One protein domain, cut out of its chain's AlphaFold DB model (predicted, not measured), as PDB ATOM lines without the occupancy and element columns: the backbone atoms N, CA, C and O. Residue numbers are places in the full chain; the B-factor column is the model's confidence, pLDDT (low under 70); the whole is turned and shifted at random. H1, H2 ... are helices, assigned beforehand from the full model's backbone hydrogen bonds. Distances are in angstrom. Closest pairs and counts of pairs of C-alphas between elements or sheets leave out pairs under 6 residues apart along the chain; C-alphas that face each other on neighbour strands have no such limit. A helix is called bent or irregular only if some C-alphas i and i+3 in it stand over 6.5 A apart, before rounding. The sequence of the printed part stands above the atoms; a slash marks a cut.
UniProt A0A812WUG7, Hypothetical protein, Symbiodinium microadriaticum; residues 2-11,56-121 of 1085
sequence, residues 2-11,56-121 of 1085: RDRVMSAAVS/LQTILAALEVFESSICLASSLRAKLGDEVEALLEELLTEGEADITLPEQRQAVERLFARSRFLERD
ATOM      1  N   ARG A   2     -61.078  54.348  32.152       72.44
ATOM      2  CA  ARG A   2     -62.378  54.178  31.458       72.44
ATOM      3  C   ARG A   2     -63.110  55.500  31.187       72.44
ATOM      4  O   ARG A   2     -63.523  55.755  30.065       72.44
ATOM      5  N   ASP A   3     -63.189  56.376  32.179       74.62
ATOM      6  CA  ASP A   3     -63.952  57.630  32.108       74.62
ATOM      7  C   ASP A   3     -63.321  58.675  31.176       74.62
ATOM      8  O   ASP A   3     -64.028  59.526  30.647       74.62
ATOM      9  N   ARG A   4     -62.010  58.587  30.895       70.31
ATOM     10  CA  ARG A   4     -61.352  59.402  29.856       70.31
ATOM     11  C   ARG A   4     -61.739  58.920  28.454       70.31
ATOM     12  O   ARG A   4     -62.018  59.754  27.601       70.31
ATOM     13  N   VAL A   5     -61.833  57.602  28.241       72.31
ATOM     14  CA  VAL A   5     -62.342  57.005  26.987       72.31
ATOM     15  C   VAL A   5     -63.816  57.365  26.790       72.31
ATOM     16  O   VAL A   5     -64.192  57.864  25.733       72.31
ATOM     17  N   MET A   6     -64.639  57.189  27.830       78.56
ATOM     18  CA  MET A   6     -66.057  57.557  27.798       78.56
ATOM     19  C   MET A   6     -66.253  59.061  27.581       78.56
ATOM     20  O   MET A   6     -67.110  59.439  26.794       78.56
ATOM     21  N   SER A   7     -65.449  59.923  28.213       75.75
ATOM     22  CA  SER A   7     -65.504  61.377  28.008       75.75
ATOM     23  C   SER A   7     -65.089  61.781  26.589       75.75
ATOM     24  O   SER A   7     -65.774  62.588  25.966       75.75
ATOM     25  N   ALA A   8     -64.039  61.171  26.022       73.06
ATOM     26  CA  ALA A   8     -63.641  61.399  24.631       73.06
ATOM     27  C   ALA A   8     -64.736  60.965  23.638       73.06
ATOM     28  O   ALA A   8     -65.082  61.726  22.734       73.06
ATOM     29  N   ALA A   9     -65.329  59.784  23.844       74.69
ATOM     30  CA  ALA A   9     -66.434  59.289  23.026       74.69
ATOM     31  C   ALA A   9     -67.689  60.171  23.159       74.69
ATOM     32  O   ALA A   9     -68.241  60.607  22.153       74.69
ATOM     33  N   VAL A  10     -68.115  60.495  24.386       82.38
ATOM     34  CA  VAL A  10     -69.263  61.384  24.630       82.38
ATOM     35  C   VAL A  10     -69.025  62.753  23.999       82.38
ATOM     36  O   VAL A  10     -69.905  63.231  23.298       82.38
ATOM     37  N   SER A  11     -67.841  63.351  24.158       77.81
ATOM     38  CA  SER A  11     -67.494  64.647  23.557       77.81
ATOM     39  C   SER A  11     -67.629  64.637  22.027       77.81
ATOM     40  O   SER A  11     -68.247  65.541  21.463       77.81
ATOM     41  N   LEU A  56     -62.314  60.967  15.968       81.19
ATOM     42  CA  LEU A  56     -62.077  59.527  15.836       81.19
ATOM     43  C   LEU A  56     -60.635  59.149  16.219       81.19
ATOM     44  O   LEU A  56     -60.440  58.209  16.986       81.19
ATOM     45  N   GLN A  57     -59.634  59.916  15.774       81.19
ATOM     46  CA  GLN A  57     -58.237  59.743  16.194       81.19
ATOM     47  C   GLN A  57     -58.068  59.936  17.713       81.19
ATOM     48  O   GLN A  57     -57.337  59.178  18.350       81.19
ATOM     49  N   THR A  58     -58.789  60.890  18.317       80.19
ATOM     50  CA  THR A  58     -58.781  61.111  19.776       80.19
ATOM     51  C   THR A  58     -59.384  59.928  20.547       80.19
ATOM     52  O   THR A  58     -58.838  59.528  21.576       80.19
ATOM     53  N   ILE A  59     -60.469  59.324  20.046       81.56
ATOM     54  CA  ILE A  59     -61.064  58.109  20.633       81.56
ATOM     55  C   ILE A  59     -60.105  56.917  20.511       81.56
ATOM     56  O   ILE A  59     -59.899  56.206  21.494       81.56
ATOM     57  N   LEU A  60     -59.495  56.709  19.340       78.12
ATOM     58  CA  LEU A  60     -58.554  55.606  19.108       78.12
ATOM     59  C   LEU A  60     -57.327  55.703  20.024       78.12
ATOM     60  O   LEU A  60     -57.005  54.733  20.704       78.12
ATOM     61  N   ALA A  61     -56.712  56.883  20.145       77.62
ATOM     62  CA  ALA A  61     -55.595  57.094  21.066       77.62
ATOM     63  C   ALA A  61     -55.988  56.846  22.539       77.62
ATOM     64  O   ALA A  61     -55.194  56.315  23.317       77.62
ATOM     65  N   ALA A  62     -57.221  57.185  22.937       76.00
ATOM     66  CA  ALA A  62     -57.725  56.880  24.276       76.00
ATOM     67  C   ALA A  62     -57.939  55.367  24.497       76.00
ATOM     68  O   ALA A  62     -57.673  54.873  25.595       76.00
ATOM     69  N   LEU A  63     -58.386  54.632  23.471       77.94
ATOM     70  CA  LEU A  63     -58.542  53.174  23.505       77.94
ATOM     71  C   LEU A  63     -57.191  52.450  23.570       77.94
ATOM     72  O   LEU A  63     -57.016  51.607  24.444       77.94
ATOM     73  N   GLU A  64     -56.209  52.825  22.746       79.31
ATOM     74  CA  GLU A  64     -54.857  52.238  22.774       79.31
ATOM     75  C   GLU A  64     -54.192  52.393  24.157       79.31
ATOM     76  O   GLU A  64     -53.599  51.450  24.692       79.31
ATOM     77  N   VAL A  65     -54.345  53.563  24.793       78.19
ATOM     78  CA  VAL A  65     -53.874  53.818  26.168       78.19
ATOM     79  C   VAL A  65     -54.642  52.979  27.203       78.19
ATOM     80  O   VAL A  65     -54.062  52.545  28.201       78.19
ATOM     81  N   PHE A  66     -55.932  52.709  26.989       78.38
ATOM     82  CA  PHE A  66     -56.742  51.872  27.879       78.38
ATOM     83  C   PHE A  66     -56.391  50.380  27.765       78.38
ATOM     84  O   PHE A  66     -56.154  49.736  28.787       78.38
ATOM     85  N   GLU A  67     -56.277  49.843  26.549       78.81
ATOM     86  CA  GLU A  67     -55.910  48.442  26.296       78.81
ATOM     87  C   GLU A  67     -54.497  48.118  26.788       78.81
ATOM     88  O   GLU A  67     -54.290  47.115  27.478       78.81
ATOM     89  N   SER A  68     -53.523  48.990  26.505       74.81
ATOM     90  CA  SER A  68     -52.151  48.834  27.005       74.81
ATOM     91  C   SER A  68     -52.080  48.885  28.538       74.81
ATOM     92  O   SER A  68     -51.355  48.086  29.135       74.81
ATOM     93  N   SER A  69     -52.891  49.729  29.188       74.88
ATOM     94  CA  SER A  69     -53.002  49.769  30.656       74.88
ATOM     95  C   SER A  69     -53.628  48.499  31.239       74.88
ATOM     96  O   SER A  69     -53.139  47.996  32.247       74.88
ATOM     97  N   ILE A  70     -54.658  47.930  30.599       80.12
ATOM     98  CA  ILE A  70     -55.237  46.633  30.999       80.12
ATOM     99  C   ILE A  70     -54.192  45.520  30.871       80.12
ATOM    100  O   ILE A  70     -53.993  44.747  31.808       80.12
ATOM    101  N   CYS A  71     -53.474  45.463  29.746       74.94
ATOM    102  CA  CYS A  71     -52.438  44.457  29.522       74.94
ATOM    103  C   CYS A  71     -51.303  44.567  30.553       74.94
ATOM    104  O   CYS A  71     -50.828  43.546  31.057       74.94
ATOM    105  N   LEU A  72     -50.895  45.791  30.906       77.81
ATOM    106  CA  LEU A  72     -49.918  46.046  31.963       77.81
ATOM    107  C   LEU A  72     -50.444  45.597  33.335       77.81
ATOM    108  O   LEU A  72     -49.750  44.854  34.028       77.81
ATOM    109  N   ALA A  73     -51.679  45.966  33.689       78.81
ATOM    110  CA  ALA A  73     -52.328  45.583  34.942       78.81
ATOM    111  C   ALA A  73     -52.394  44.057  35.115       78.81
ATOM    112  O   ALA A  73     -51.921  43.523  36.117       78.81
ATOM    113  N   SER A  74     -52.900  43.332  34.113       78.62
ATOM    114  CA  SER A  74     -52.953  41.864  34.125       78.62
ATOM    115  C   SER A  74     -51.557  41.232  34.193       78.62
ATOM    116  O   SER A  74     -51.358  40.254  34.913       78.62
ATOM    117  N   SER A  75     -50.567  41.806  33.496       79.62
ATOM    118  CA  SER A  75     -49.173  41.342  33.542       79.62
ATOM    119  C   SER A  75     -48.510  41.573  34.903       79.62
ATOM    120  O   SER A  75     -47.612  40.816  35.270       79.62
ATOM    121  N   LEU A  76     -48.923  42.605  35.646       79.81
ATOM    122  CA  LEU A  76     -48.414  42.917  36.980       79.81
ATOM    123  C   LEU A  76     -49.107  42.083  38.066       79.81
ATOM    124  O   LEU A  76     -48.387  41.459  38.845       79.81
ATOM    125  N   ARG A  77     -50.445  41.945  38.053       83.38
ATOM    126  CA  ARG A  77     -51.180  41.019  38.949       83.38
ATOM    127  C   ARG A  77     -50.578  39.612  38.907       83.38
ATOM    128  O   ARG A  77     -50.135  39.095  39.927       83.38
ATOM    129  N   ALA A  78     -50.411  39.052  37.706       77.38
ATOM    130  CA  ALA A  78     -49.845  37.714  37.495       77.38
ATOM    131  C   ALA A  78     -48.357  37.548  37.905       77.38
ATOM    132  O   ALA A  78     -47.824  36.435  37.857       77.38
ATOM    133  N   LYS A  79     -47.655  38.630  38.277       79.00
ATOM    134  CA  LYS A  79     -46.249  38.604  38.729       79.00
ATOM    135  C   LYS A  79     -46.067  38.973  40.199       79.00
ATOM    136  O   LYS A  79     -45.088  38.510  40.785       79.00
ATOM    137  N   LEU A  80     -46.950  39.808  40.744       77.25
ATOM    138  CA  LEU A  80     -46.885  40.350  42.102       77.25
ATOM    139  C   LEU A  80     -47.775  39.589  43.093       77.25
ATOM    140  O   LEU A  80     -47.383  39.448  44.247       77.25
ATOM    141  N   GLY A  81     -48.918  39.069  42.635       80.94
ATOM    142  CA  GLY A  81     -49.959  38.526  43.507       80.94
ATOM    143  C   GLY A  81     -50.749  39.612  44.245       80.94
ATOM    144  O   GLY A  81     -50.471  40.809  44.133       80.94
ATOM    145  N   ASP A  82     -51.740  39.163  45.007       82.31
ATOM    146  CA  ASP A  82     -52.802  40.008  45.566       82.31
ATOM    147  C   ASP A  82     -52.291  40.949  46.680       82.31
ATOM    148  O   ASP A  82     -52.866  42.010  46.915       82.31
ATOM    149  N   GLU A  83     -51.134  40.629  47.286       74.62
ATOM    150  CA  GLU A  83     -50.396  41.458  48.265       74.62
ATOM    151  C   GLU A  83     -50.084  42.891  47.775       74.62
ATOM    152  O   GLU A  83     -49.658  43.738  48.561       74.62
ATOM    153  N   VAL A  84     -50.234  43.169  46.473       80.19
ATOM    154  CA  VAL A  84     -49.781  44.410  45.820       80.19
ATOM    155  C   VAL A  84     -50.900  45.111  45.033       80.19
ATOM    156  O   VAL A  84     -50.635  46.097  44.349       80.19
ATOM    157  N   GLU A  85     -52.155  44.657  45.149       83.12
ATOM    158  CA  GLU A  85     -53.322  45.216  44.439       83.12
ATOM    159  C   GLU A  85     -53.445  46.744  44.628       83.12
ATOM    160  O   GLU A  85     -53.568  47.471  43.649       83.12
ATOM    161  N   ALA A  86     -53.298  47.249  45.859       83.69
ATOM    162  CA  ALA A  86     -53.404  48.683  46.157       83.69
ATOM    163  C   ALA A  86     -52.297  49.535  45.499       83.69
ATOM    164  O   ALA A  86     -52.585  50.587  44.934       83.69
ATOM    165  N   LEU A  87     -51.044  49.061  45.512       84.62
ATOM    166  CA  LEU A  87     -49.913  49.744  44.858       84.62
ATOM    167  C   LEU A  87     -50.043  49.679  43.322       84.62
ATOM    168  O   LEU A  87     -49.585  50.568  42.608       84.62
ATOM    169  N   LEU A  88     -50.665  48.617  42.801       86.12
ATOM    170  CA  LEU A  88     -50.977  48.495  41.382       86.12
ATOM    171  C   LEU A  88     -52.125  49.427  40.971       86.12
ATOM    172  O   LEU A  88     -52.063  50.005  39.889       86.12
ATOM    173  N   GLU A  89     -53.151  49.589  41.807       84.12
ATOM    174  CA  GLU A  89     -54.239  50.537  41.565       84.12
ATOM    175  C   GLU A  89     -53.715  51.979  41.555       84.12
ATOM    176  O   GLU A  89     -53.962  52.687  40.582       84.12
ATOM    177  N   GLU A  90     -52.900  52.361  42.542       84.31
ATOM    178  CA  GLU A  90     -52.168  53.638  42.612       84.31
ATOM    179  C   GLU A  90     -51.354  53.906  41.327       84.31
ATOM    180  O   GLU A  90     -51.537  54.923  40.654       84.31
ATOM    181  N   LEU A  91     -50.558  52.924  40.884       82.69
ATOM    182  CA  LEU A  91     -49.769  53.016  39.649       82.69
ATOM    183  C   LEU A  91     -50.634  53.175  38.381       82.69
ATOM    184  O   LEU A  91     -50.182  53.747  37.390       82.69
ATOM    185  N   LEU A  92     -51.872  52.669  38.384       80.00
ATOM    186  CA  LEU A  92     -52.813  52.739  37.255       80.00
ATOM    187  C   LEU A  92     -53.728  53.978  37.292       80.00
ATOM    188  O   LEU A  92     -54.299  54.342  36.256       80.00
ATOM    189  N   THR A  93     -53.895  54.620  38.450       78.31
ATOM    190  CA  THR A  93     -54.675  55.857  38.615       78.31
ATOM    191  C   THR A  93     -53.805  57.103  38.487       78.31
ATOM    192  O   THR A  93     -54.191  58.027  37.763       78.31
ATOM    193  N   GLU A  94     -52.637  57.116  39.132       83.06
ATOM    194  CA  GLU A  94     -51.744  58.280  39.220       83.06
ATOM    195  C   GLU A  94     -50.576  58.208  38.221       83.06
ATOM    196  O   GLU A  94     -50.117  59.241  37.733       83.06
ATOM    197  N   GLY A  95     -50.159  56.998  37.822       80.44
ATOM    198  CA  GLY A  95     -49.043  56.752  36.890       80.44
ATOM    199  C   GLY A  95     -47.679  56.586  37.572       80.44
ATOM    200  O   GLY A  95     -46.722  56.136  36.943       80.44
ATOM    201  N   GLU A  96     -47.617  56.898  38.863       84.19
ATOM    202  CA  GLU A  96     -46.527  56.644  39.804       84.19
ATOM    203  C   GLU A  96     -47.149  55.981  41.056       84.19
ATOM    204  O   GLU A  96     -48.372  55.980  41.189       84.19
ATOM    205  N   ALA A  97     -46.353  55.364  41.935       88.12
ATOM    206  CA  ALA A  97     -46.859  54.768  43.179       88.12
ATOM    207  C   ALA A  97     -45.784  54.770  44.276       88.12
ATOM    208  O   ALA A  97     -44.650  54.332  44.043       88.12
ATOM    209  N   ASP A  98     -46.137  55.247  45.468       90.25
ATOM    210  CA  ASP A  98     -45.222  55.441  46.588       90.25
ATOM    211  C   ASP A  98     -45.154  54.181  47.467       90.25
ATOM    212  O   ASP A  98     -46.075  53.810  48.198       90.25
ATOM    213  N   ILE A  99     -43.998  53.510  47.433       91.06
ATOM    214  CA  ILE A  99     -43.728  52.300  48.220       91.06
ATOM    215  C   ILE A  99     -43.527  52.680  49.700       91.06
ATOM    216  O   ILE A  99     -42.401  52.819  50.188       91.06
ATOM    217  N   THR A 100     -44.637  52.862  50.413       87.94
ATOM    218  CA  THR A 100     -44.674  53.303  51.817       87.94
ATOM    219  C   THR A 100     -44.509  52.158  52.818       87.94
ATOM    220  O   THR A 100     -43.935  52.365  53.890       87.94
ATOM    221  N   LEU A 101     -44.966  50.945  52.484       87.19
ATOM    222  CA  LEU A 101     -44.946  49.787  53.384       87.19
ATOM    223  C   LEU A 101     -43.763  48.832  53.115       87.19
ATOM    224  O   LEU A 101     -43.403  48.585  51.958       87.19
ATOM    225  N   PRO A 102     -43.179  48.202  54.161       84.06
ATOM    226  CA  PRO A 102     -42.137  47.184  53.995       84.06
ATOM    227  C   PRO A 102     -42.576  45.975  53.156       84.06
ATOM    228  O   PRO A 102     -41.751  45.385  52.462       84.06
ATOM    229  N   GLU A 103     -43.861  45.622  53.202       80.81
ATOM    230  CA  GLU A 103     -44.462  44.499  52.469       80.81
ATOM    231  C   GLU A 103     -44.532  44.779  50.962       80.81
ATOM    232  O   GLU A 103     -43.961  44.019  50.177       80.81
ATOM    233  N   GLN A 104     -45.095  45.932  50.566       84.94
ATOM    234  CA  GLN A 104     -45.064  46.441  49.184       84.94
ATOM    235  C   GLN A 104     -43.631  46.430  48.631       84.94
ATOM    236  O   GLN A 104     -43.367  45.915  47.541       84.94
ATOM    237  N   ARG A 105     -42.677  46.947  49.420       88.69
ATOM    238  CA  ARG A 105     -41.258  46.953  49.057       88.69
ATOM    239  C   ARG A 105     -40.723  45.542  48.844       88.69
ATOM    240  O   ARG A 105     -40.031  45.302  47.855       88.69
ATOM    241  N   GLN A 106     -41.021  44.614  49.752       84.75
ATOM    242  CA  GLN A 106     -40.545  43.243  49.638       84.75
ATOM    243  C   GLN A 106     -41.124  42.561  48.393       84.75
ATOM    244  O   GLN A 106     -40.375  41.897  47.685       84.75
ATOM    245  N   ALA A 107     -42.404  42.756  48.070       80.88
ATOM    246  CA  ALA A 107     -43.020  42.183  46.873       80.88
ATOM    247  C   ALA A 107     -42.406  42.734  45.566       80.88
ATOM    248  O   ALA A 107     -42.104  41.968  44.646       80.88
ATOM    249  N   VAL A 108     -42.101  44.036  45.507       84.31
ATOM    250  CA  VAL A 108     -41.352  44.641  44.388       84.31
ATOM    251  C   VAL A 108     -39.920  44.083  44.304       84.31
ATOM    252  O   VAL A 108     -39.447  43.738  43.217       84.31
ATOM    253  N   GLU A 109     -39.228  43.907  45.436       88.25
ATOM    254  CA  GLU A 109     -37.907  43.263  45.474       88.25
ATOM    255  C   GLU A 109     -37.964  41.780  45.035       88.25
ATOM    256  O   GLU A 109     -37.086  41.347  44.282       88.25
ATOM    257  N   ARG A 110     -39.020  41.025  45.397       81.50
ATOM    258  CA  ARG A 110     -39.291  39.656  44.902       81.50
ATOM    259  C   ARG A 110     -39.463  39.641  43.375       81.50
ATOM    260  O   ARG A 110     -38.858  38.796  42.714       81.50
ATOM    261  N   LEU A 111     -40.220  40.581  42.795       82.75
ATOM    262  CA  LEU A 111     -40.413  40.679  41.339       82.75
ATOM    263  C   LEU A 111     -39.089  40.922  40.604       82.75
ATOM    264  O   LEU A 111     -38.768  40.207  39.649       82.75
ATOM    265  N   PHE A 112     -38.272  41.873  41.068       83.50
ATOM    266  CA  PHE A 112     -36.963  42.122  40.456       83.50
ATOM    267  C   PHE A 112     -35.966  40.976  40.673       83.50
ATOM    268  O   PHE A 112     -35.105  40.759  39.816       83.50
ATOM    269  N   ALA A 113     -36.061  40.236  41.782       77.81
ATOM    270  CA  ALA A 113     -35.278  39.021  41.997       77.81
ATOM    271  C   ALA A 113     -35.686  37.906  41.018       77.81
ATOM    272  O   ALA A 113     -34.812  37.285  40.417       77.81
ATOM    273  N   ARG A 114     -36.993  37.713  40.783       74.06
ATOM    274  CA  ARG A 114     -37.532  36.749  39.807       74.06
ATOM    275  C   ARG A 114     -37.124  37.092  38.371       74.06
ATOM    276  O   ARG A 114     -36.718  36.195  37.641       74.06
ATOM    277  N   SER A 115     -37.141  38.372  37.985       71.75
ATOM    278  CA  SER A 115     -36.645  38.818  36.668       71.75
ATOM    279  C   SER A 115     -35.161  38.479  36.481       71.75
ATOM    280  O   SER A 115     -34.791  37.806  35.524       71.75
ATOM    281  N   ARG A 116     -34.319  38.841  37.461       77.50
ATOM    282  CA  ARG A 116     -32.876  38.534  37.461       77.50
ATOM    283  C   ARG A 116     -32.561  37.037  37.567       77.50
ATOM    284  O   ARG A 116     -31.452  36.631  37.232       77.50
ATOM    285  N   PHE A 117     -33.489  36.223  38.070       73.00
ATOM    286  CA  PHE A 117     -33.370  34.767  38.060       73.00
ATOM    287  C   PHE A 117     -33.614  34.215  36.653       73.00
ATOM    288  O   PHE A 117     -32.777  33.474  36.153       73.00
ATOM    289  N   LEU A 118     -34.692  34.638  35.982       63.62
ATOM    290  CA  LEU A 118     -35.014  34.209  34.616       63.62
ATOM    291  C   LEU A 118     -33.922  34.611  33.607       63.62
ATOM    292  O   LEU A 118     -33.496  33.778  32.816       63.62
ATOM    293  N   GLU A 119     -33.384  35.832  33.705       67.81
ATOM    294  CA  GLU A 119     -32.231  36.286  32.903       67.81
ATOM    295  C   GLU A 119     -30.987  35.391  33.084       67.81
ATOM    296  O   GLU A 119     -30.213  35.183  32.149       67.81
ATOM    297  N   ARG A 120     -30.775  34.855  34.296       68.50
ATOM    298  CA  ARG A 120     -29.662  33.939  34.592       68.50
ATOM    299  C   ARG A 120     -29.933  32.528  34.100       68.50
ATOM    300  O   ARG A 120     -29.003  31.896  33.621       68.50
ATOM    301  N   ASP A 121     -31.164  32.050  34.218       56.75
ATOM    302  CA  ASP A 121     -31.571  30.718  33.770       56.75
ATOM    303  C   ASP A 121     -31.504  30.613  32.235       56.75
ATOM    304  O   ASP A 121     -30.926  29.675  31.690       56.75
TER     305      ASP A 121
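This is residues 2 to 11 and 56 to 121 of the 1085 residues of the protein "Hypothetical protein" of Symbiodinium microadriaticum (UniProt A0A812WUG7). The long helix H2 is the spine of a loose, L-shaped arrangement, with H1 alongside its first part, H3 folded back along its later part, and H4 crosswise at its far end. Residues 116 to 121 of H4 stick out. The printed part has 76 residues, with four named helices in the order H1, H2, H3, H4 and no named strand; its class is all helix. It is loose, with a radius of gyration of the C-alphas of 15.7 A, and elongated, spanning 46 by 30 by 17 A.

H1, residues 2 to 11, begins at C-alpha 2 at (-62.378, 54.178, 31.458) and is 14.1 A long. H2, residues 56 to 80, is 35.9 A long. H3, residues 82 to 93, is 17.4 A long and irregular: C-alphas 83 and 86 are 8.1 A apart. H4, residues 102 to 121, is 28.1 A long and ends at C-alpha 121 at (-31.571, 30.718, 33.770).

H2 is the hub, touching the three other helices. With residues 58 to 66 alone it touches H1, at a shallow tilt of 6 degrees, opposite ways; the closest C-alphas, of Val 5 and Ala 62, are 5.4 A apart. H2 and H3 form a helical hairpin at a shallow tilt of 21 degrees, with the closest C-alphas, of Ala 73 and Leu 88, 7.2 A apart. H4 is about perpendicular to H2, at 89 degrees, and touches it, the closest C-alphas being those of Leu 80 and Ala 107, 6.4 A. H4 also touches H3, at 84 degrees, about perpendicular; the closest C-alphas, of Val 84 and Gln 104, are 6.1 A apart. H1 is apart from H3 and H4. Every O i to N i+4 pair is within hydrogen-bond range in H1 and H4, against 20 of 21 in H2 and 6 of 8 in H3.

The two farthest C-alphas, of Ser 11 and Asp 121, are 50.5 A apart. Residues 12 to 55 are not printed, and C-alphas 11 and 56 are 10.7 A apart across the cut. The link from H2 to H3 is tight, that from H3 to H4 short. The mean pLDDT of the printed part is 79.3, with residues 118 to 121 under 70.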